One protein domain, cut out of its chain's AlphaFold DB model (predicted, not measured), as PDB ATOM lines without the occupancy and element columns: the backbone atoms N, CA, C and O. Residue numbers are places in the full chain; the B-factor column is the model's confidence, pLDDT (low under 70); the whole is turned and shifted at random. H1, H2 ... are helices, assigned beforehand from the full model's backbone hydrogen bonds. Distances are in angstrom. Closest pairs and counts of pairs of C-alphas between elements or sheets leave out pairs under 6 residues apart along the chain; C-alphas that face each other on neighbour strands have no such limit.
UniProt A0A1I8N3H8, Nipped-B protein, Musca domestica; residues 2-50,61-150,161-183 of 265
ATOM      1  N   LEU A   2      21.779 -30.242  40.504       89.75
ATOM      2  CA  LEU A   2      21.706 -30.998  39.234       89.75
ATOM      3  C   LEU A   2      20.703 -32.166  39.256       89.75
ATOM      4  O   LEU A   2      19.804 -32.200  38.431       89.75
ATOM      5  N   TYR A   3      20.787 -33.043  40.260       91.88
ATOM      6  CA  TYR A   3      19.844 -34.158  40.435       91.88
ATOM      7  C   TYR A   3      18.367 -33.726  40.475       91.88
ATOM      8  O   TYR A   3      17.501 -34.399  39.931       91.88
ATOM      9  N   ILE A   4      18.054 -32.603  41.127       93.19
ATOM     10  CA  ILE A   4      16.671 -32.118  41.226       93.19
ATOM     11  C   ILE A   4      16.206 -31.554  39.881       93.19
ATOM     12  O   ILE A   4      15.095 -31.857  39.462       93.19
ATOM     13  N   ALA A   5      17.056 -30.784  39.194       93.62
ATOM     14  CA  ALA A   5      16.743 -30.260  37.865       93.62
ATOM     15  C   ALA A   5      16.513 -31.385  36.846       93.62
ATOM     16  O   ALA A   5      15.570 -31.315  36.069       93.62
ATOM     17  N   ASP A   6      17.319 -32.445  36.914       93.19
ATOM     18  CA  ASP A   6      17.158 -33.634  36.080       93.19
ATOM     19  C   ASP A   6      15.791 -34.296  36.310       93.19
ATOM     20  O   ASP A   6      15.015 -34.490  35.379       93.19
ATOM     21  N   ASN A   7      15.402 -34.516  37.570       94.56
ATOM     22  CA  ASN A   7      14.072 -35.051  37.878       94.56
ATOM     23  C   ASN A   7      12.932 -34.146  37.375       94.56
ATOM     24  O   ASN A   7      11.957 -34.652  36.820       94.56
ATOM     25  N   LEU A   8      13.059 -32.824  37.529       95.06
ATOM     26  CA  LEU A   8      12.073 -31.864  37.020       95.06
ATOM     27  C   LEU A   8      11.958 -31.912  35.489       95.06
ATOM     28  O   LEU A   8      10.859 -31.776  34.961       95.06
ATOM     29  N   ALA A   9      13.054 -32.157  34.770       93.88
ATOM     30  CA  ALA A   9      13.025 -32.309  33.317       93.88
ATOM     31  C   ALA A   9      12.268 -33.574  32.868       93.88
ATOM     32  O   ALA A   9      11.613 -33.564  31.828       93.88
ATOM     33  N   TYR A  10      12.314 -34.665  33.639       92.25
ATOM     34  CA  TYR A  10      11.727 -35.951  33.237       92.25
ATOM     35  C   TYR A  10      10.328 -36.232  33.790       92.25
ATOM     36  O   TYR A  10       9.746 -37.266  33.439       92.25
ATOM     37  N   PHE A  11       9.754 -35.345  34.608       94.19
ATOM     38  CA  PHE A  11       8.404 -35.566  35.114       94.19
ATOM     39  C   PHE A  11       7.357 -35.638  33.982       94.19
ATOM     40  O   PHE A  11       7.402 -34.859  33.021       94.19
ATOM     41  N   PRO A  12       6.406 -36.591  34.066       92.62
ATOM     42  CA  PRO A  12       5.372 -36.772  33.057       92.62
ATOM     43  C   PRO A  12       4.226 -35.782  33.291       92.62
ATOM     44  O   PRO A  12       3.178 -36.154  33.813       92.62
ATOM     45  N   TYR A  13       4.434 -34.521  32.914       94.25
ATOM     46  CA  TYR A  13       3.414 -33.482  33.042       94.25
ATOM     47  C   TYR A  13       2.183 -33.809  32.191       94.25
ATOM     48  O   TYR A  13       2.306 -34.170  31.016       94.25
ATOM     49  N   VAL A  14       0.996 -33.694  32.786       92.75
ATOM     50  CA  VAL A  14      -0.264 -34.144  32.165       92.75
ATOM     51  C   VAL A  14      -1.091 -32.966  31.663       92.75
ATOM     52  O   VAL A  14      -1.701 -33.044  30.592       92.75
ATOM     53  N   VAL A  15      -1.081 -31.859  32.404       93.75
ATOM     54  CA  VAL A  15      -1.812 -30.627  32.075       93.75
ATOM     55  C   VAL A  15      -0.846 -29.480  31.816       93.75
ATOM     56  O   VAL A  15       0.271 -29.472  32.320       93.75
ATOM     57  N   GLN A  16      -1.270 -28.504  31.013       91.69
ATOM     58  CA  GLN A  16      -0.433 -27.368  30.625       91.69
ATOM     59  C   GLN A  16      -0.070 -26.464  31.808       91.69
ATOM     60  O   GLN A  16       1.005 -25.866  31.798       91.69
ATOM     61  N   ASP A  17      -0.946 -26.384  32.807       93.38
ATOM     62  CA  ASP A  17      -0.727 -25.627  34.038       93.38
ATOM     63  C   ASP A  17       0.552 -26.054  34.778       93.38
ATOM     64  O   ASP A  17       1.311 -25.196  35.202       93.38
ATOM     65  N   GLU A  18       0.868 -27.350  34.855       94.38
ATOM     66  CA  GLU A  18       2.019 -27.842  35.627       94.38
ATOM     67  C   GLU A  18       3.389 -27.329  35.117       94.38
ATOM     68  O   GLU A  18       4.139 -26.747  35.908       94.38
ATOM     69  N   PRO A  19       3.768 -27.499  33.830       95.06
ATOM     70  CA  PRO A  19       5.035 -26.977  33.329       95.06
ATOM     71  C   PRO A  19       5.031 -25.446  33.242       95.06
ATOM     72  O   PRO A  19       6.087 -24.839  33.413       95.06
ATOM     73  N   LEU A  20       3.873 -24.803  33.021       94.75
ATOM     74  CA  LEU A  20       3.764 -23.339  33.067       94.75
ATOM     75  C   LEU A  20       4.020 -22.796  34.474       94.75
ATOM     76  O   LEU A  20       4.789 -21.850  34.621       94.75
ATOM     77  N   TYR A  21       3.440 -23.425  35.496       95.38
ATOM     78  CA  TYR A  21       3.666 -23.090  36.896       95.38
ATOM     79  C   TYR A  21       5.146 -23.189  37.258       95.38
ATOM     80  O   TYR A  21       5.709 -22.274  37.856       95.38
ATOM     81  N   LEU A  22       5.801 -24.283  36.852       96.25
ATOM     82  CA  LEU A  22       7.222 -24.472  37.119       96.25
ATOM     83  C   LEU A  22       8.083 -23.409  36.428       96.25
ATOM     84  O   LEU A  22       8.968 -22.843  37.066       96.25
ATOM     85  N   ILE A  23       7.817 -23.113  35.152       96.25
ATOM     86  CA  ILE A  23       8.528 -22.057  34.417       96.25
ATOM     87  C   ILE A  23       8.319 -20.695  35.092       96.25
ATOM     88  O   ILE A  23       9.286 -19.971  35.310       96.25
ATOM     89  N   HIS A  24       7.088 -20.371  35.483       94.88
ATOM     90  CA  HIS A  24       6.777 -19.134  36.195       94.88
ATOM     91  C   HIS A  24       7.531 -19.033  37.528       94.88
ATOM     92  O   HIS A  24       8.104 -17.994  37.849       94.88
ATOM     93  N   GLN A  25       7.592 -20.125  38.290       95.19
ATOM     94  CA  GLN A  25       8.327 -20.162  39.548       95.19
ATOM     95  C   GLN A  25       9.842 -20.010  39.342       95.19
ATOM     96  O   GLN A  25      10.504 -19.380  40.170       95.19
ATOM     97  N   ILE A  26      10.387 -20.572  38.257       95.62
ATOM     98  CA  ILE A  26      11.783 -20.366  37.853       95.62
ATOM     99  C   ILE A  26      12.026 -18.881  37.565       95.62
ATOM    100  O   ILE A  26      12.983 -18.330  38.102       95.62
ATOM    101  N   ASP A  27      11.152 -18.228  36.797       93.88
ATOM    102  CA  ASP A  27      11.293 -16.809  36.450       93.88
ATOM    103  C   ASP A  27      11.269 -15.914  37.693       93.88
ATOM    104  O   ASP A  27      12.195 -15.131  37.899       93.88
ATOM    105  N   LEU A  28      10.297 -16.107  38.592       93.44
ATOM    106  CA  LEU A  28      10.236 -15.375  39.864       93.44
ATOM    107  C   LEU A  28      11.498 -15.571  40.713       93.44
ATOM    108  O   LEU A  28      12.021 -14.622  41.302       93.44
ATOM    109  N   LEU A  29      11.988 -16.811  40.790       94.31
ATOM    110  CA  LEU A  29      13.185 -17.126  41.555       94.31
ATOM    111  C   LEU A  29      14.423 -16.479  40.936       94.31
ATOM    112  O   LEU A  29      15.258 -15.981  41.681       94.31
ATOM    113  N   ILE A  30      14.545 -16.454  39.609       93.31
ATOM    114  CA  ILE A  30      15.678 -15.827  38.922       93.31
ATOM    115  C   ILE A  30      15.646 -14.311  39.094       93.31
ATOM    116  O   ILE A  30      16.680 -13.746  39.435       93.31
ATOM    117  N   SER A  31      14.493 -13.656  38.948       92.00
ATOM    118  CA  SER A  31      14.382 -12.205  39.158       92.00
ATOM    119  C   SER A  31      14.765 -11.806  40.590       92.00
ATOM    120  O   SER A  31      15.548 -10.878  40.804       92.00
ATOM    121  N   MET A  32      14.272 -12.544  41.590       92.75
ATOM    122  CA  MET A  32      14.562 -12.263  42.999       92.75
ATOM    123  C   MET A  32      15.997 -12.646  43.396       92.75
ATOM    124  O   MET A  32      16.683 -11.884  44.073       92.75
ATOM    125  N   ALA A  33      16.464 -13.838  43.016       93.88
ATOM    126  CA  ALA A  33      17.799 -14.304  43.382       93.88
ATOM    127  C   ALA A  33      18.887 -13.576  42.588       93.88
ATOM    128  O   ALA A  33      19.932 -13.278  43.149       93.88
ATOM    129  N   GLY A  34      18.651 -13.263  41.314       93.50
ATOM    130  CA  GLY A  34      19.607 -12.581  40.447       93.50
ATOM    131  C   GLY A  34      19.966 -11.191  40.956       93.50
ATOM    132  O   GLY A  34      21.145 -10.888  41.122       93.50
ATOM    133  N   THR A  35      18.960 -10.383  41.299       92.12
ATOM    134  CA  THR A  35      19.166  -9.055  41.901       92.12
ATOM    135  C   THR A  35      19.901  -9.139  43.239       92.12
ATOM    136  O   THR A  35      20.855  -8.395  43.460       92.12
ATOM    137  N   ASN A  36      19.527 -10.092  44.098       93.81
ATOM    138  CA  ASN A  36      20.196 -10.326  45.377       93.81
ATOM    139  C   ASN A  36      21.670 -10.737  45.189       93.81
ATOM    140  O   ASN A  36      22.556 -10.117  45.764       93.81
ATOM    141  N   ILE A  37      21.953 -11.703  44.307       94.00
ATOM    142  CA  ILE A  37      23.318 -12.156  43.996       94.00
ATOM    143  C   ILE A  37      24.184 -10.992  43.504       94.00
ATOM    144  O   ILE A  37      25.319 -10.851  43.959       94.00
ATOM    145  N   LEU A  38      23.661 -10.160  42.594       92.00
ATOM    146  CA  LEU A  38      24.390  -9.004  42.073       92.00
ATOM    147  C   LEU A  38      24.672  -7.969  43.166       92.00
ATOM    148  O   LEU A  38      25.793  -7.467  43.250       92.00
ATOM    149  N   ALA A  39      23.689  -7.685  44.022       91.81
ATOM    150  CA  ALA A  39      23.851  -6.770  45.145       91.81
ATOM    151  C   ALA A  39      24.887  -7.286  46.154       91.81
ATOM    152  O   ALA A  39      25.850  -6.582  46.450       91.81
ATOM    153  N   THR A  40      24.761  -8.536  46.610       92.44
ATOM    154  CA  THR A  40      25.704  -9.140  47.564       92.44
ATOM    155  C   THR A  40      27.124  -9.186  47.008       92.44
ATOM    156  O   THR A  40      28.073  -8.893  47.734       92.44
ATOM    157  N   PHE A  41      27.298  -9.503  45.719       92.19
ATOM    158  CA  PHE A  41      28.623  -9.481  45.101       92.19
ATOM    159  C   PHE A  41      29.227  -8.074  45.154       92.19
ATOM    160  O   PHE A  41      30.370  -7.929  45.582       92.19
ATOM    161  N   LYS A  42      28.459  -7.036  44.778       89.12
ATOM    162  CA  LYS A  42      28.908  -5.637  44.839       89.12
ATOM    163  C   LYS A  42      29.251  -5.194  46.265       89.12
ATOM    164  O   LYS A  42      30.272  -4.545  46.456       89.12
ATOM    165  N   GLU A  43      28.443  -5.566  47.255       89.44
ATOM    166  CA  GLU A  43      28.671  -5.233  48.671       89.44
ATOM    167  C   GLU A  43      29.941  -5.877  49.242       89.44
ATOM    168  O   GLU A  43      30.569  -5.318  50.140       89.44
ATOM    169  N   CYS A  44      30.353  -7.032  48.712       88.69
ATOM    170  CA  CYS A  44      31.593  -7.691  49.116       88.69
ATOM    171  C   CYS A  44      32.854  -7.018  48.546       88.69
ATOM    172  O   CYS A  44      33.958  -7.309  49.013       88.69
ATOM    173  N   LEU A  45      32.727  -6.151  47.534       87.25
ATOM    174  CA  LEU A  45      33.867  -5.465  46.927       87.25
ATOM    175  C   LEU A  45      34.352  -4.316  47.809       87.25
ATOM    176  O   LEU A  45      33.574  -3.539  48.361       87.25
ATOM    177  N   LYS A  46      35.674  -4.150  47.883       83.62
ATOM    178  CA  LYS A  46      36.289  -3.012  48.569       83.62
ATOM    179  C   LYS A  46      35.873  -1.695  47.894       83.62
ATOM    180  O   LYS A  46      35.735  -1.656  46.663       83.62
ATOM    181  N   PRO A  47      35.683  -0.610  48.668       75.19
ATOM    182  CA  PRO A  47      35.439   0.712  48.103       75.19
ATOM    183  C   PRO A  47      36.625   1.138  47.228       75.19
ATOM    184  O   PRO A  47      37.776   0.854  47.560       75.19
ATOM    185  N   SER A  48      36.343   1.790  46.098       65.75
ATOM    186  CA  SER A  48      37.382   2.368  45.236       65.75
ATOM    187  C   SER A  48      38.151   3.445  46.013       65.75
ATOM    188  O   SER A  48      37.539   4.295  46.657       65.75
ATOM    189  N   GLU A  49      39.487   3.438  45.961       57.31
ATOM    190  CA  GLU A  49      40.333   4.464  46.605       57.31
ATOM    191  C   GLU A  49      40.218   5.851  45.932       57.31
ATOM    192  O   GLU A  49      40.786   6.829  46.417       57.31
ATOM    193  N   ARG A  50      39.472   5.970  44.824       54.59
ATOM    194  CA  ARG A  50      39.307   7.208  44.045       54.59
ATOM    195  C   ARG A  50      38.097   8.036  44.472       54.59
ATOM    196  O   ARG A  50      37.354   8.567  43.661       54.59
ATOM    197  N   GLU A  61      33.283   0.872  36.409       65.38
ATOM    198  CA  GLU A  61      32.928  -0.117  37.438       65.38
ATOM    199  C   GLU A  61      32.801  -1.547  36.887       65.38
ATOM    200  O   GLU A  61      32.756  -2.510  37.663       65.38
ATOM    201  N   GLU A  62      32.737  -1.702  35.564       73.44
ATOM    202  CA  GLU A  62      32.545  -2.986  34.885       73.44
ATOM    203  C   GLU A  62      33.843  -3.606  34.351       73.44
ATOM    204  O   GLU A  62      33.823  -4.735  33.855       73.44
ATOM    205  N   ASP A  63      34.988  -2.930  34.498       87.38
ATOM    206  CA  ASP A  63      36.280  -3.463  34.061       87.38
ATOM    207  C   ASP A  63      36.708  -4.671  34.934       87.38
ATOM    208  O   ASP A  63      36.838  -4.548  36.165       87.38
ATOM    209  N   PRO A  64      36.991  -5.846  34.326       87.38
ATOM    210  CA  PRO A  64      37.462  -7.028  35.043       87.38
ATOM    211  C   PRO A  64      38.707  -6.787  35.909       87.38
ATOM    212  O   PRO A  64      38.815  -7.340  37.003       87.38
ATOM    213  N   GLU A  65      39.656  -5.962  35.460       87.00
ATOM    214  CA  GLU A  65      40.878  -5.663  36.212       87.00
ATOM    215  C   GLU A  65      40.607  -4.780  37.433       87.00
ATOM    216  O   GLU A  65      41.267  -4.927  38.469       87.00
ATOM    217  N   ILE A  66      39.650  -3.858  37.327       86.94
ATOM    218  CA  ILE A  66      39.247  -2.982  38.433       86.94
ATOM    219  C   ILE A  66      38.505  -3.808  39.485       86.94
ATOM    220  O   ILE A  66      38.851  -3.755  40.670       86.94
ATOM    221  N   LEU A  67      37.552  -4.638  39.059       86.31
ATOM    222  CA  LEU A  67      36.826  -5.551  39.941       86.31
ATOM    223  C   LEU A  67      37.763  -6.544  40.633       86.31
ATOM    224  O   LEU A  67      37.647  -6.752  41.841       86.31
ATOM    225  N   PHE A  68      38.743  -7.088  39.908       87.94
ATOM    226  CA  PHE A  68      39.755  -7.983  40.463       87.94
ATOM    227  C   PHE A  68      40.545  -7.336  41.609       87.94
ATOM    228  O   PHE A  68      40.711  -7.942  42.669       87.94
ATOM    229  N   LYS A  69      40.990  -6.083  41.437       86.81
ATOM    230  CA  LYS A  69      41.727  -5.335  42.475       86.81
ATOM    231  C   LYS A  69      40.869  -5.030  43.703       86.81
ATOM    232  O   LYS A  69      41.399  -4.905  44.806       86.81
ATOM    233  N   ARG A  70      39.552  -4.916  43.519       86.56
ATOM    234  CA  ARG A  70      38.581  -4.645  44.587       86.56
ATOM    235  C   ARG A  70      38.130  -5.900  45.332       86.56
ATOM    236  O   ARG A  70      37.419  -5.765  46.329       86.56
ATOM    237  N   LEU A  71      38.536  -7.100  44.911       86.94
ATOM    238  CA  LEU A  71      38.161  -8.322  45.614       86.94
ATOM    239  C   LEU A  71      38.677  -8.320  47.072       86.94
ATOM    240  O   LEU A  71      39.815  -7.911  47.352       86.94
ATOM    241  N   PRO A  72      37.857  -8.785  48.028       85.44
ATOM    242  CA  PRO A  72      38.291  -9.032  49.394       85.44
ATOM    243  C   PRO A  72      39.327 -10.163  49.453       85.44
ATOM    244  O   PRO A  72      39.457 -10.976  48.538       85.44
ATOM    245  N   GLU A  73      40.083 -10.213  50.552       80.19
ATOM    246  CA  GLU A  73      41.010 -11.325  50.808       80.19
ATOM    247  C   GLU A  73      40.244 -12.621  51.094       80.19
ATOM    248  O   GLU A  73      40.592 -13.676  50.562       80.19
ATOM    249  N   ASP A  74      39.168 -12.520  51.881       83.38
ATOM    250  CA  ASP A  74      38.198 -13.594  52.055       83.38
ATOM    251  C   ASP A  74      37.156 -13.539  50.936       83.38
ATOM    252  O   ASP A  74      36.334 -12.627  50.860       83.38
ATOM    253  N   THR A  75      37.206 -14.531  50.056       85.75
ATOM    254  CA  THR A  75      36.338 -14.622  48.876       85.75
ATOM    255  C   THR A  75      35.167 -15.578  49.083       85.75
ATOM    256  O   THR A  75      34.437 -15.842  48.131       85.75
ATOM    257  N   LEU A  76      34.956 -16.102  50.297       87.94
ATOM    258  CA  LEU A  76      33.953 -17.135  50.561       87.94
ATOM    259  C   LEU A  76      32.546 -16.718  50.122       87.94
ATOM    260  O   LEU A  76      31.876 -17.463  49.408       87.94
ATOM    261  N   GLU A  77      32.097 -15.528  50.517       88.88
ATOM    262  CA  GLU A  77      30.740 -15.078  50.192       88.88
ATOM    263  C   GLU A  77      30.581 -14.830  48.686       88.88
ATOM    264  O   GLU A  77      29.593 -15.239  48.080       88.88
ATOM    265  N   ILE A  78      31.629 -14.313  48.043       88.81
ATOM    266  CA  ILE A  78      31.689 -14.150  46.590       88.81
ATOM    267  C   ILE A  78      31.603 -15.509  45.874       88.81
ATOM    268  O   ILE A  78      30.849 -15.665  44.912       88.81
ATOM    269  N   GLN A  79      32.313 -16.531  46.353       89.00
ATOM    270  CA  GLN A  79      32.216 -17.889  45.807       89.00
ATOM    271  C   GLN A  79      30.799 -18.468  45.962       89.00
ATOM    272  O   GLN A  79      30.315 -19.180  45.072       89.00
ATOM    273  N   ARG A  80      30.093 -18.148  47.056       90.69
ATOM    274  CA  ARG A  80      28.688 -18.544  47.264       90.69
ATOM    275  C   ARG A  80      27.747 -17.820  46.304       90.69
ATOM    276  O   ARG A  80      26.842 -18.467  45.771       90.69
ATOM    277  N   CYS A  81      27.994 -16.542  46.013       92.56
ATOM    278  CA  CYS A  81      27.295 -15.807  44.957       92.56
ATOM    279  C   CYS A  81      27.474 -16.501  43.600       92.56
ATOM    280  O   CYS A  81      26.482 -16.814  42.945       92.56
ATOM    281  N   ILE A  82      28.711 -16.841  43.213       91.00
ATOM    282  CA  ILE A  82      28.985 -17.536  41.943       91.00
ATOM    283  C   ILE A  82      28.319 -18.915  41.891       91.00
ATOM    284  O   ILE A  82      27.715 -19.278  40.883       91.00
ATOM    285  N   THR A  83      28.372 -19.678  42.981       90.69
ATOM    286  CA  THR A  83      27.693 -20.983  43.064       90.69
ATOM    287  C   THR A  83      26.177 -20.836  42.907       90.69
ATOM    288  O   THR A  83      25.531 -21.640  42.232       90.69
ATOM    289  N   SER A  84      25.596 -19.785  43.487       92.69
ATOM    290  CA  SER A  84      24.167 -19.485  43.350       92.69
ATOM    291  C   SER A  84      23.818 -19.063  41.920       92.69
ATOM    292  O   SER A  84      22.845 -19.567  41.361       92.69
ATOM    293  N   ALA A  85      24.657 -18.246  41.276       92.25
ATOM    294  CA  ALA A  85      24.504 -17.870  39.870       92.25
ATOM    295  C   ALA A  85      24.526 -19.100  38.943       92.25
ATOM    296  O   ALA A  85      23.690 -19.227  38.049       92.25
ATOM    297  N   GLN A  86      25.412 -20.068  39.196       90.56
ATOM    298  CA  GLN A  86      25.443 -21.338  38.457       90.56
ATOM    299  C   GLN A  86      24.156 -22.156  38.630       90.56
ATOM    300  O   GLN A  86      23.703 -22.807  37.686       90.56
ATOM    301  N   ALA A  87      23.541 -22.123  39.815       91.88
ATOM    302  CA  ALA A  87      22.245 -22.757  40.030       91.88
ATOM    303  C   ALA A  87      21.136 -22.063  39.218       91.88
ATOM    304  O   ALA A  87      20.319 -22.755  38.614       91.88
ATOM    305  N   CYS A  88      21.143 -20.727  39.130       93.19
ATOM    306  CA  CYS A  88      20.238 -19.982  38.251       93.19
ATOM    307  C   CYS A  88      20.428 -20.373  36.774       93.19
ATOM    308  O   CYS A  88      19.441 -20.619  36.083       93.19
ATOM    309  N   MET A  89      21.673 -20.529  36.308       91.31
ATOM    310  CA  MET A  89      21.964 -20.998  34.943       91.31
ATOM    311  C   MET A  89      21.358 -22.373  34.658       91.31
ATOM    312  O   MET A  89      20.728 -22.575  33.623       91.31
ATOM    313  N   LEU A  90      21.505 -23.319  35.588       93.62
ATOM    314  CA  LEU A  90      20.909 -24.648  35.455       93.62
ATOM    315  C   LEU A  90      19.375 -24.579  35.347       93.62
ATOM    316  O   LEU A  90      18.785 -25.317  34.559       93.62
ATOM    317  N   LEU A  91      18.731 -23.698  36.118       94.75
ATOM    318  CA  LEU A  91      17.280 -23.506  36.056       94.75
ATOM    319  C   LEU A  91      16.828 -22.878  34.732       94.75
ATOM    320  O   LEU A  91      15.777 -23.256  34.222       94.75
ATOM    321  N   LEU A  92      17.625 -21.990  34.131       93.56
ATOM    322  CA  LEU A  92      17.356 -21.464  32.787       93.56
ATOM    323  C   LEU A  92      17.444 -22.555  31.716       93.56
ATOM    324  O   LEU A  92      16.573 -22.636  30.854       93.56
ATOM    325  N   ILE A  93      18.443 -23.439  31.799       94.00
ATOM    326  CA  ILE A  93      18.553 -24.588  30.887       94.00
ATOM    327  C   ILE A  93      17.340 -25.517  31.058       94.00
ATOM    328  O   ILE A  93      16.786 -26.003  30.073       94.00
ATOM    329  N   LEU A  94      16.885 -25.734  32.300       95.88
ATOM    330  CA  LEU A  94      15.663 -26.490  32.584       95.88
ATOM    331  C   LEU A  94      14.421 -25.819  31.977       95.88
ATOM    332  O   LEU A  94      13.626 -26.501  31.334       95.88
ATOM    333  N   LYS A  95      14.263 -24.499  32.142       95.25
ATOM    334  CA  LYS A  95      13.167 -23.727  31.537       95.25
ATOM    335  C   LYS A  95      13.120 -23.929  30.021       95.25
ATOM    336  O   LYS A  95      12.058 -24.257  29.495       95.25
ATOM    337  N   GLU A  96      14.249 -23.783  29.332       94.69
ATOM    338  CA  GLU A  96      14.318 -23.958  27.875       94.69
ATOM    339  C   GLU A  96      13.999 -25.399  27.451       94.69
ATOM    340  O   GLU A  96      13.206 -25.620  26.536       94.69
ATOM    341  N   HIS A  97      14.501 -26.399  28.180       95.31
ATOM    342  CA  HIS A  97      14.160 -27.796  27.911       95.31
ATOM    343  C   HIS A  97      12.651 -28.069  28.045       95.31
ATOM    344  O   HIS A  97      12.055 -28.741  27.198       95.31
ATOM    345  N   LEU A  98      12.000 -27.519  29.077       95.81
ATOM    346  CA  LEU A  98      10.551 -27.640  29.266       95.81
ATOM    347  C   LEU A  98       9.765 -26.911  28.167       95.81
ATOM    348  O   LEU A  98       8.753 -27.443  27.693       95.81
ATOM    349  N   LYS A  99      10.239 -25.733  27.729       95.06
ATOM    350  CA  LYS A  99       9.665 -24.993  26.594       95.06
ATOM    351  C   LYS A  99       9.640 -25.852  25.336       95.06
ATOM    352  O   LYS A  99       8.571 -26.020  24.743       95.06
ATOM    353  N   ASP A 100      10.765 -26.462  24.980       94.75
ATOM    354  CA  ASP A 100      10.875 -27.307  23.791       94.75
ATOM    355  C   ASP A 100      10.009 -28.568  23.899       94.75
ATOM    356  O   ASP A 100       9.213 -28.885  23.003       94.75
ATOM    357  N   MET A 101      10.112 -29.267  25.030       94.31
ATOM    358  CA  MET A 101       9.455 -30.552  25.252       94.31
ATOM    359  C   MET A 101       7.925 -30.452  25.251       94.31
ATOM    360  O   MET A 101       7.254 -31.352  24.739       94.31
ATOM    361  N   TYR A 102       7.364 -29.355  25.771       94.88
ATOM    362  CA  TYR A 102       5.913 -29.132  25.843       94.88
ATOM    363  C   TYR A 102       5.397 -28.057  24.879       94.88
ATOM    364  O   TYR A 102       4.199 -27.769  24.851       94.88
ATOM    365  N   SER A 103       6.265 -27.494  24.028       93.88
ATOM    366  CA  SER A 103       5.911 -26.427  23.071       93.88
ATOM    367  C   SER A 103       5.238 -25.230  23.735       93.88
ATOM    368  O   SER A 103       4.182 -24.732  23.303       93.88
ATOM    369  N   ILE A 104       5.838 -24.813  24.840       93.88
ATOM    370  CA  ILE A 104       5.460 -23.608  25.557       93.88
ATOM    371  C   ILE A 104       6.219 -22.453  24.909       93.88
ATOM    372  O   ILE A 104       7.432 -22.507  24.749       93.88
ATOM    373  N   THR A 105       5.476 -21.436  24.490       93.38
ATOM    374  CA  THR A 105       6.014 -20.218  23.884       93.38
ATOM    375  C   THR A 105       6.070 -19.115  24.930       93.38
ATOM    376  O   THR A 105       5.294 -19.144  25.890       93.38
ATOM    377  N   ASP A 106       6.902 -18.101  24.714       90.75
ATOM    378  CA  ASP A 106       6.996 -16.966  25.637       90.75
ATOM    379  C   ASP A 106       5.653 -16.246  25.812       90.75
ATOM    380  O   ASP A 106       5.302 -15.865  26.924       90.75
ATOM    381  N   SER A 107       4.808 -16.180  24.774       89.19
ATOM    382  CA  SER A 107       3.455 -15.609  24.889       89.19
ATOM    383  C   SER A 107       2.534 -16.390  25.834       89.19
ATOM    384  O   SER A 107       1.581 -15.828  26.368       89.19
ATOM    385  N   LYS A 108       2.754 -17.702  26.008       91.44
ATOM    386  CA  LYS A 108       2.008 -18.509  26.987       91.44
ATOM    387  C   LYS A 108       2.535 -18.277  28.398       91.44
ATOM    388  O   LYS A 108       1.740 -18.297  29.325       91.44
ATOM    389  N   ILE A 109       3.844 -18.070  28.534       92.56
ATOM    390  CA  ILE A 109       4.501 -17.784  29.812       92.56
ATOM    391  C   ILE A 109       4.080 -16.399  30.310       92.56
ATOM    392  O   ILE A 109       3.644 -16.274  31.447       92.56
ATOM    393  N   SER A 110       4.109 -15.378  29.450       89.31
ATOM    394  CA  SER A 110       3.771 -13.999  29.829       89.31
ATOM    395  C   SER A 110       2.307 -13.805  30.228       89.31
ATOM    396  O   SER A 110       1.995 -12.939  31.037       89.31
ATOM    397  N   ARG A 111       1.397 -14.613  29.674       89.00
ATOM    398  CA  ARG A 111      -0.037 -14.590  30.007       89.00
ATOM    399  C   ARG A 111      -0.406 -15.510  31.165       89.00
ATOM    400  O   ARG A 111      -1.569 -15.529  31.559       89.00
ATOM    401  N   TYR A 112       0.532 -16.318  31.648       92.25
ATOM    402  CA  TYR A 112       0.249 -17.278  32.698       92.25
ATOM    403  C   TYR A 112       0.009 -16.566  34.029       92.25
ATOM    404  O   TYR A 112       0.789 -15.710  34.443       92.25
ATOM    405  N   SER A 113      -1.052 -16.967  34.722       88.50
ATOM    406  CA  SER A 113      -1.339 -16.536  36.085       88.50
ATOM    407  C   SER A 113      -1.639 -17.763  36.942       88.50
ATOM    408  O   SER A 113      -2.600 -18.479  36.643       88.50
ATOM    409  N   PRO A 114      -0.908 -17.986  38.052       88.25
ATOM    410  CA  PRO A 114      -1.206 -19.072  38.990       88.25
ATOM    411  C   PRO A 114      -2.627 -19.007  39.573       88.25
ATOM    412  O   PRO A 114      -3.145 -20.002  40.073       88.25
ATOM    413  N   SER A 115      -3.268 -17.835  39.522       86.56
ATOM    414  CA  SER A 115      -4.642 -17.643  40.001       86.56
ATOM    415  C   SER A 115      -5.703 -18.144  39.008       86.56
ATOM    416  O   SER A 115      -6.863 -18.304  39.388       86.56
ATOM    417  N   GLU A 116      -5.336 -18.404  37.748       80.75
ATOM    418  CA  GLU A 116      -6.256 -18.715  36.641       80.75
ATOM    419  C   GLU A 116      -6.106 -20.156  36.118       80.75
ATOM    420  O   GLU A 116      -6.150 -20.421  34.915       80.75
ATOM    421  N   THR A 117      -5.987 -21.126  37.028       71.56
ATOM    422  CA  THR A 117      -5.706 -22.539  36.699       71.56
ATOM    423  C   THR A 117      -6.681 -23.158  35.688       71.56
ATOM    424  O   THR A 117      -6.265 -23.895  34.797       71.56
ATOM    425  N   LYS A 118      -7.970 -22.793  35.739       75.00
ATOM    426  CA  LYS A 118      -9.019 -23.335  34.848       75.00
ATOM    427  C   LYS A 118      -8.766 -23.098  33.356       75.00
ATOM    428  O   LYS A 118      -9.262 -23.855  32.526       75.00
ATOM    429  N   ILE A 119      -8.029 -22.047  32.993       77.50
ATOM    430  CA  ILE A 119      -7.735 -21.705  31.589       77.50
ATOM    431  C   ILE A 119      -6.624 -22.614  31.029       77.50
ATOM    432  O   ILE A 119      -6.522 -22.811  29.815       77.50
ATOM    433  N   HIS A 120      -5.821 -23.219  31.908       79.62
ATOM    434  CA  HIS A 120      -4.615 -23.976  31.570       79.62
ATOM    435  C   HIS A 120      -4.725 -25.487  31.861       79.62
ATOM    436  O   HIS A 120      -3.746 -26.215  31.723       79.62
ATOM    437  N   GLU A 121      -5.925 -26.005  32.146       85.00
ATOM    438  CA  GLU A 121      -6.194 -27.446  32.360       85.00
ATOM    439  C   GLU A 121      -6.101 -28.305  31.080       85.00
ATOM    440  O   GLU A 121      -6.379 -29.506  31.085       85.00
ATOM    441  N   LYS A 122      -5.717 -27.713  29.946       87.81
ATOM    442  CA  LYS A 122      -5.580 -28.443  28.687       87.81
ATOM    443  C   LYS A 122      -4.493 -29.513  28.813       87.81
ATOM    444  O   LYS A 122      -3.371 -29.217  29.216       87.81
ATOM    445  N   ALA A 123      -4.809 -30.735  28.389       91.12
ATOM    446  CA  ALA A 123      -3.830 -31.812  28.320       91.12
ATOM    447  C   ALA A 123      -2.654 -31.442  27.401       91.12
ATOM    448  O   ALA A 123      -2.854 -30.880  26.314       91.12
ATOM    449  N   VAL A 124      -1.439 -31.786  27.823       92.31
ATOM    450  CA  VAL A 124      -0.219 -31.591  27.032       92.31
ATOM    451  C   VAL A 124       0.281 -32.896  26.429       92.31
ATOM    452  O   VAL A 124      -0.014 -33.994  26.892       92.31
ATOM    453  N   THR A 125       1.055 -32.762  25.357       91.75
ATOM    454  CA  THR A 125       1.717 -33.879  24.682       91.75
ATOM    455  C   THR A 125       3.214 -33.666  24.710       91.75
ATOM    456  O   THR A 125       3.691 -32.611  24.288       91.75
ATOM    457  N   ARG A 126       3.948 -34.686  25.145       92.25
ATOM    458  CA  ARG A 126       5.405 -34.648  25.189       92.25
ATOM    459  C   ARG A 126       5.974 -34.773  23.778       92.25
ATOM    460  O   ARG A 126       5.666 -35.729  23.065       92.25
ATOM    461  N   LYS A 127       6.798 -33.812  23.369       92.50
ATOM    462  CA  LYS A 127       7.575 -33.909  22.134       92.50
ATOM    463  C   LYS A 127       8.853 -34.699  22.363       92.50
ATOM    464  O   LYS A 127       9.394 -34.734  23.463       92.50
ATOM    465  N   ASN A 128       9.335 -35.305  21.284       91.06
ATOM    466  CA  ASN A 128      10.668 -35.878  21.253       91.06
ATOM    467  C   ASN A 128      11.681 -34.742  21.067       91.06
ATOM    468  O   ASN A 128      11.736 -34.139  19.995       91.06
ATOM    469  N   VAL A 129      12.431 -34.444  22.120       91.25
ATOM    470  CA  VAL A 129      13.508 -33.447  22.151       91.25
ATOM    471  C   VAL A 129      14.796 -34.137  22.605       91.25
ATOM    472  O   VAL A 129      14.704 -35.225  23.176       91.25
ATOM    473  N   PRO A 130      15.986 -33.566  22.345       91.12
ATOM    474  CA  PRO A 130      17.223 -34.081  22.922       91.12
ATOM    475  C   PRO A 130      17.121 -34.198  24.445       91.12
ATOM    476  O   PRO A 130      16.457 -33.380  25.089       91.12
ATOM    477  N   ASP A 131      17.787 -35.206  25.001       89.94
ATOM    478  CA  ASP A 131      17.809 -35.442  26.441       89.94
ATOM    479  C   ASP A 131      18.308 -34.204  27.193       89.94
ATOM    480  O   ASP A 131      19.178 -33.465  26.719       89.94
ATOM    481  N   PHE A 132      17.756 -33.984  28.387       91.81
ATOM    482  CA  PHE A 132      18.224 -32.922  29.266       91.81
ATOM    483  C   PHE A 132      19.673 -33.206  29.678       91.81
ATOM    484  O   PHE A 132      19.941 -34.079  30.499       91.81
ATOM    485  N   ASN A 133      20.613 -32.483  29.072       88.25
ATOM    486  CA  ASN A 133      22.043 -32.671  29.283       88.25
ATOM    487  C   ASN A 133      22.731 -31.315  29.516       88.25
ATOM    488  O   ASN A 133      23.251 -30.714  28.572       88.25
ATOM    489  N   PRO A 134      22.717 -30.788  30.754       88.50
ATOM    490  CA  PRO A 134      23.328 -29.504  31.080       88.50
ATOM    491  C   PRO A 134      24.859 -29.641  31.183       88.50
ATOM    492  O   PRO A 134      25.421 -29.654  32.281       88.50
ATOM    493  N   ILE A 135      25.530 -29.741  30.029       85.81
ATOM    494  CA  ILE A 135      26.980 -29.995  29.898       85.81
ATOM    495  C   ILE A 135      27.791 -29.035  30.772       85.81
ATOM    496  O   ILE A 135      28.603 -29.477  31.580       85.81
ATOM    497  N   THR A 136      27.496 -27.736  30.715       81.38
ATOM    498  CA  THR A 136      28.217 -26.731  31.503       81.38
ATOM    499  C   THR A 136      28.130 -26.984  33.008       81.38
ATOM    500  O   THR A 136      29.122 -26.873  33.724       81.38
ATOM    501  N   THR A 137      26.948 -27.343  33.519       85.50
ATOM    502  CA  THR A 137      26.785 -27.651  34.946       85.50
ATOM    503  C   THR A 137      27.576 -28.901  35.323       85.50
ATOM    504  O   THR A 137      28.191 -28.938  36.389       85.50
ATOM    505  N   ILE A 138      27.590 -29.910  34.450       87.12
ATOM    506  CA  ILE A 138      28.359 -31.140  34.655       87.12
ATOM    507  C   ILE A 138      29.862 -30.828  34.692       87.12
ATOM    508  O   ILE A 138      30.555 -31.313  35.583       87.12
ATOM    509  N   ASP A 139      30.359 -29.995  33.778       86.25
ATOM    510  CA  ASP A 139      31.775 -29.631  33.694       86.25
ATOM    511  C   ASP A 139      32.246 -28.855  34.925       86.25
ATOM    512  O   ASP A 139      33.299 -29.160  35.487       86.25
ATOM    513  N   VAL A 140      31.431 -27.911  35.406       83.50
ATOM    514  CA  VAL A 140      31.696 -27.187  36.657       83.50
ATOM    515  C   VAL A 140      31.796 -28.153  37.840       83.50
ATOM    516  O   VAL A 140      32.755 -28.079  38.607       83.50
ATOM    517  N   ILE A 141      30.839 -29.076  37.981       84.44
ATOM    518  CA  ILE A 141      30.839 -30.061  39.076       84.44
ATOM    519  C   ILE A 141      32.047 -30.994  38.964       84.44
ATOM    520  O   ILE A 141      32.666 -31.317  39.978       84.44
ATOM    521  N   ARG A 142      32.403 -31.416  37.747       85.56
ATOM    522  CA  ARG A 142      33.568 -32.272  37.510       85.56
ATOM    523  C   ARG A 142      34.851 -31.568  37.935       85.56
ATOM    524  O   ARG A 142      35.601 -32.137  38.718       85.56
ATOM    525  N   LYS A 143      35.049 -30.316  37.520       80.88
ATOM    526  CA  LYS A 143      36.217 -29.514  37.910       80.88
ATOM    527  C   LYS A 143      36.304 -29.334  39.431       80.88
ATOM    528  O   LYS A 143      37.374 -29.503  40.005       80.88
ATOM    529  N   GLN A 144      35.180 -29.058  40.095       78.44
ATOM    530  CA  GLN A 144      35.116 -28.969  41.562       78.44
ATOM    531  C   GLN A 144      35.477 -30.297  42.245       78.44
ATOM    532  O   GLN A 144      36.122 -30.312  43.293       78.44
ATOM    533  N   HIS A 145      35.054 -31.425  41.671       76.88
ATOM    534  CA  HIS A 145      35.378 -32.757  42.178       76.88
ATOM    535  C   HIS A 145      36.865 -33.080  41.971       76.88
ATOM    536  O   HIS A 145      37.541 -33.447  42.924       76.88
ATOM    537  N   GLU A 146      37.420 -32.830  40.788       75.94
ATOM    538  CA  GLU A 146      38.846 -33.023  40.487       75.94
ATOM    539  C   GLU A 146      39.760 -32.193  41.406       75.94
ATOM    540  O   GLU A 146      40.759 -32.705  41.916       75.94
ATOM    541  N   GLN A 147      39.386 -30.945  41.703       68.62
ATOM    542  CA  GLN A 147      40.082 -30.098  42.683       68.62
ATOM    543  C   GLN A 147      40.031 -30.672  44.109       68.62
ATOM    544  O   GLN A 147      40.964 -30.495  44.884       68.62
ATOM    545  N   LYS A 148      38.963 -31.397  44.459       67.06
ATOM    546  CA  LYS A 148      38.773 -31.988  45.790       67.06
ATOM    547  C   LYS A 148      39.521 -33.312  45.989       67.06
ATOM    548  O   LYS A 148      39.894 -33.617  47.116       67.06
ATOM    549  N   TYR A 149      39.715 -34.106  44.934       60.41
ATOM    550  CA  TYR A 149      40.327 -35.446  45.012       60.41
ATOM    551  C   TYR A 149      41.786 -35.507  44.526       60.41
ATOM    552  O   TYR A 149      42.388 -36.576  44.537       60.41
ATOM    553  N   SER A 150      42.380 -34.381  44.125       57.97
ATOM    554  CA  SER A 150      43.796 -34.287  43.732       57.97
ATOM    555  C   SER A 150      44.778 -34.177  44.915       57.97
ATOM    556  O   SER A 150      45.982 -34.072  44.690       57.97
ATOM    557  N   LEU A 161      42.068 -18.541  47.030       76.38
ATOM    558  CA  LEU A 161      42.045 -18.605  45.574       76.38
ATOM    559  C   LEU A 161      43.326 -18.020  44.979       76.38
ATOM    560  O   LEU A 161      43.809 -16.972  45.430       76.38
ATOM    561  N   ASN A 162      43.823 -18.649  43.918       85.25
ATOM    562  CA  ASN A 162      44.881 -18.060  43.103       85.25
ATOM    563  C   ASN A 162      44.337 -16.901  42.238       85.25
ATOM    564  O   ASN A 162      43.126 -16.734  42.069       85.25
ATOM    565  N   ASP A 163      45.230 -16.079  41.685       86.25
ATOM    566  CA  ASP A 163      44.833 -14.907  40.889       86.25
ATOM    567  C   ASP A 163      44.023 -15.292  39.641       86.25
ATOM    568  O   ASP A 163      43.103 -14.579  39.243       86.25
ATOM    569  N   GLN A 164      44.285 -16.463  39.057       87.81
ATOM    570  CA  GLN A 164      43.512 -16.952  37.917       87.81
ATOM    571  C   GLN A 164      42.063 -17.287  38.307       87.81
ATOM    572  O   GLN A 164      41.134 -16.962  37.572       87.81
ATOM    573  N   GLU A 165      41.856 -17.920  39.460       86.38
ATOM    574  CA  GLU A 165      40.534 -18.267  39.994       86.38
ATOM    575  C   GLU A 165      39.753 -17.028  40.425       86.38
ATOM    576  O   GLU A 165      38.552 -16.930  40.177       86.38
ATOM    577  N   LYS A 166      40.432 -16.050  41.025       88.56
ATOM    578  CA  LYS A 166      39.841 -14.749  41.352       88.56
ATOM    579  C   LYS A 166      39.382 -14.007  40.096       88.56
ATOM    580  O   LYS A 166      38.279 -13.469  40.082       88.56
ATOM    581  N   MET A 167      40.185 -14.015  39.031       90.50
ATOM    582  CA  MET A 167      39.795 -13.422  37.749       90.50
ATOM    583  C   MET A 167      38.610 -14.166  37.116       90.50
ATOM    584  O   MET A 167      37.658 -13.543  36.657       90.50
ATOM    585  N   ASP A 168      38.615 -15.499  37.151       89.56
ATOM    586  CA  ASP A 168      37.505 -16.330  36.668       89.56
ATOM    587  C   ASP A 168      36.184 -16.027  37.405       89.56
ATOM    588  O   ASP A 168      35.122 -15.967  36.788       89.56
ATOM    589  N   ILE A 169      36.237 -15.763  38.713       90.38
ATOM    590  CA  ILE A 169      35.076 -15.309  39.494       90.38
ATOM    591  C   ILE A 169      34.537 -13.967  38.995       90.38
ATOM    592  O   ILE A 169      33.323 -13.820  38.854       90.38
ATOM    593  N   VAL A 170      35.415 -12.998  38.722       91.44
ATOM    594  CA  VAL A 170      35.016 -11.671  38.227       91.44
ATOM    595  C   VAL A 170      34.335 -11.780  36.867       91.44
ATOM    596  O   VAL A 170      33.251 -11.230  36.682       91.44
ATOM    597  N   LEU A 171      34.918 -12.546  35.943       91.19
ATOM    598  CA  LEU A 171      34.337 -12.764  34.616       91.19
ATOM    599  C   LEU A 171      32.957 -13.425  34.710       91.19
ATOM    600  O   LEU A 171      32.000 -12.938  34.116       91.19
ATOM    601  N   LYS A 172      32.816 -14.463  35.542       90.56
ATOM    602  CA  LYS A 172      31.524 -15.127  35.776       90.56
ATOM    603  C   LYS A 172      30.469 -14.190  36.351       90.56
ATOM    604  O   LYS A 172      29.294 -14.311  36.011       90.56
ATOM    605  N   TYR A 173      30.866 -13.281  37.239       92.56
ATOM    606  CA  TYR A 173      29.966 -12.262  37.766       92.56
ATOM    607  C   TYR A 173      29.502 -11.297  36.670       92.56
ATOM    608  O   TYR A 173      28.301 -11.049  36.568       92.56
ATOM    609  N   LEU A 174      30.413 -10.803  35.827       91.50
ATOM    610  CA  LEU A 174      30.070  -9.918  34.710       91.50
ATOM    611  C   LEU A 174      29.147 -10.608  33.699       91.50
ATOM    612  O   LEU A 174      28.128 -10.040  33.307       91.50
ATOM    613  N   ASP A 175      29.430 -11.865  33.355       90.94
ATOM    614  CA  ASP A 175      28.574 -12.669  32.477       90.94
ATOM    615  C   ASP A 175      27.165 -12.836  33.060       90.94
ATOM    616  O   ASP A 175      26.162 -12.704  32.350       90.94
ATOM    617  N   PHE A 176      27.074 -13.097  34.368       91.88
ATOM    618  CA  PHE A 176      25.799 -13.218  35.067       91.88
ATOM    619  C   PHE A 176      25.051 -11.881  35.139       91.88
ATOM    620  O   PHE A 176      23.844 -11.846  34.903       91.88
ATOM    621  N   LYS A 177      25.750 -10.769  35.391       91.12
ATOM    622  CA  LYS A 177      25.181  -9.414  35.355       91.12
ATOM    623  C   LYS A 177      24.586  -9.112  33.984       91.12
ATOM    624  O   LYS A 177      23.422  -8.732  33.884       91.12
ATOM    625  N   GLN A 178      25.345  -9.373  32.922       90.38
ATOM    626  CA  GLN A 178      24.894  -9.176  31.549       90.38
ATOM    627  C   GLN A 178      23.692 -10.060  31.198       90.38
ATOM    628  O   GLN A 178      22.828  -9.649  30.419       90.38
ATOM    629  N   LEU A 179      23.636 -11.274  31.741       90.44
ATOM    630  CA  LEU A 179      22.486 -12.154  31.590       90.44
ATOM    631  C   LEU A 179      21.247 -11.595  32.297       90.44
ATOM    632  O   LEU A 179      20.181 -11.599  31.690       90.44
ATOM    633  N   MET A 180      21.375 -11.106  33.534       90.62
ATOM    634  CA  MET A 180      20.250 -10.518  34.271       90.62
ATOM    635  C   MET A 180      19.690  -9.288  33.555       90.62
ATOM    636  O   MET A 180      18.478  -9.186  33.412       90.62
ATOM    637  N   LEU A 181      20.553  -8.430  32.998       87.56
ATOM    638  CA  LEU A 181      20.127  -7.281  32.186       87.56
ATOM    639  C   LEU A 181      19.350  -7.697  30.928       87.56
ATOM    640  O   LEU A 181      18.403  -7.038  30.534       87.56
ATOM    641  N   LYS A 182      19.725  -8.813  30.291       86.50
ATOM    642  CA  LYS A 182      19.003  -9.334  29.114       86.50
ATOM    643  C   LYS A 182      17.654  -9.966  29.462       86.50
ATOM    644  O   LYS A 182      16.844 -10.165  28.561       86.50
ATOM    645  N   LEU A 183      17.473 -10.378  30.714       83.88
ATOM    646  CA  LEU A 183      16.252 -11.012  31.207       83.88
ATOM    647  C   LEU A 183      15.228 -10.003  31.719       83.88
ATOM    648  O   LEU A 183      14.077 -10.395  31.895       83.88
TER     649      LEU A 183
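This is residues 2 to 50, 61 to 150 and 161 to 183 of the 265 residues of the protein "Nipped-B protein" of Musca domestica (UniProt A0A1I8N3H8). Two long helices, H2 and H4, lie side by side and run opposite ways as the core, and H7 crosses both at a slant. H1 packs along H4, short H3 and H5 sit near opposite ends, and residues 142 to 150, mostly H6, stick out. The printed part has 162 residues with seven named helices, H1 to H7 in chain order, and no named strand: all helix. It is loose, with a radius of gyration of the C-alphas of 18.8 A, and spans 58 by 39 by 19 A.

H2, residues 17 to 43, measures 38.7 A from C-alpha 17 at (-0.727, -25.627, 34.038) to its last. H4, residues 76 to 102, measures 39.3 A; H7, residues 163 to 183, measures 30.4 A, ending at C-alpha 183 (16.252, -11.012, 31.207). H6 is residues 135 to 149, 20.9 A; H1 2 to 10; H3 64 to 70; H5 106 to 110.

H2 and H4 touch at a shallow tilt of 22 degrees, opposite ways; their closest C-alphas, Ile 37 and Cys 81, are 5.5 A apart. H7 touches H4 at a steep tilt of 43 degrees, closest C-alphas Ile 82 and Tyr 173, 6.8 A, and H2 at 49 degrees, Gly 34 and Met 180, 6.5 A. H3 touches H7, closest C-alphas Phe 68 and Met 167, 6.1 A. H1 touches residues 90 to 98 of H4 alone, closest C-alphas Ala 9 and Leu 94, 6.4 A. H5 touches H2, closest C-alphas Leu 20 and Ile 109, 6.5 A. H6 is close but not clearly touching H4. In each helix every O i to N i+4 pair is within hydrogen-bond range.

The farthest C-alphas, Arg 50 and Ala 123, are 60.3 A apart. Residues 51 to 60 and 151 to 160 are not printed, with C-alpha gaps of 11.7 A and 15.9 A. The link H5 to H6 is long. Residues 48 to 50, 61 and 147 to 150 have pLDDT under 70.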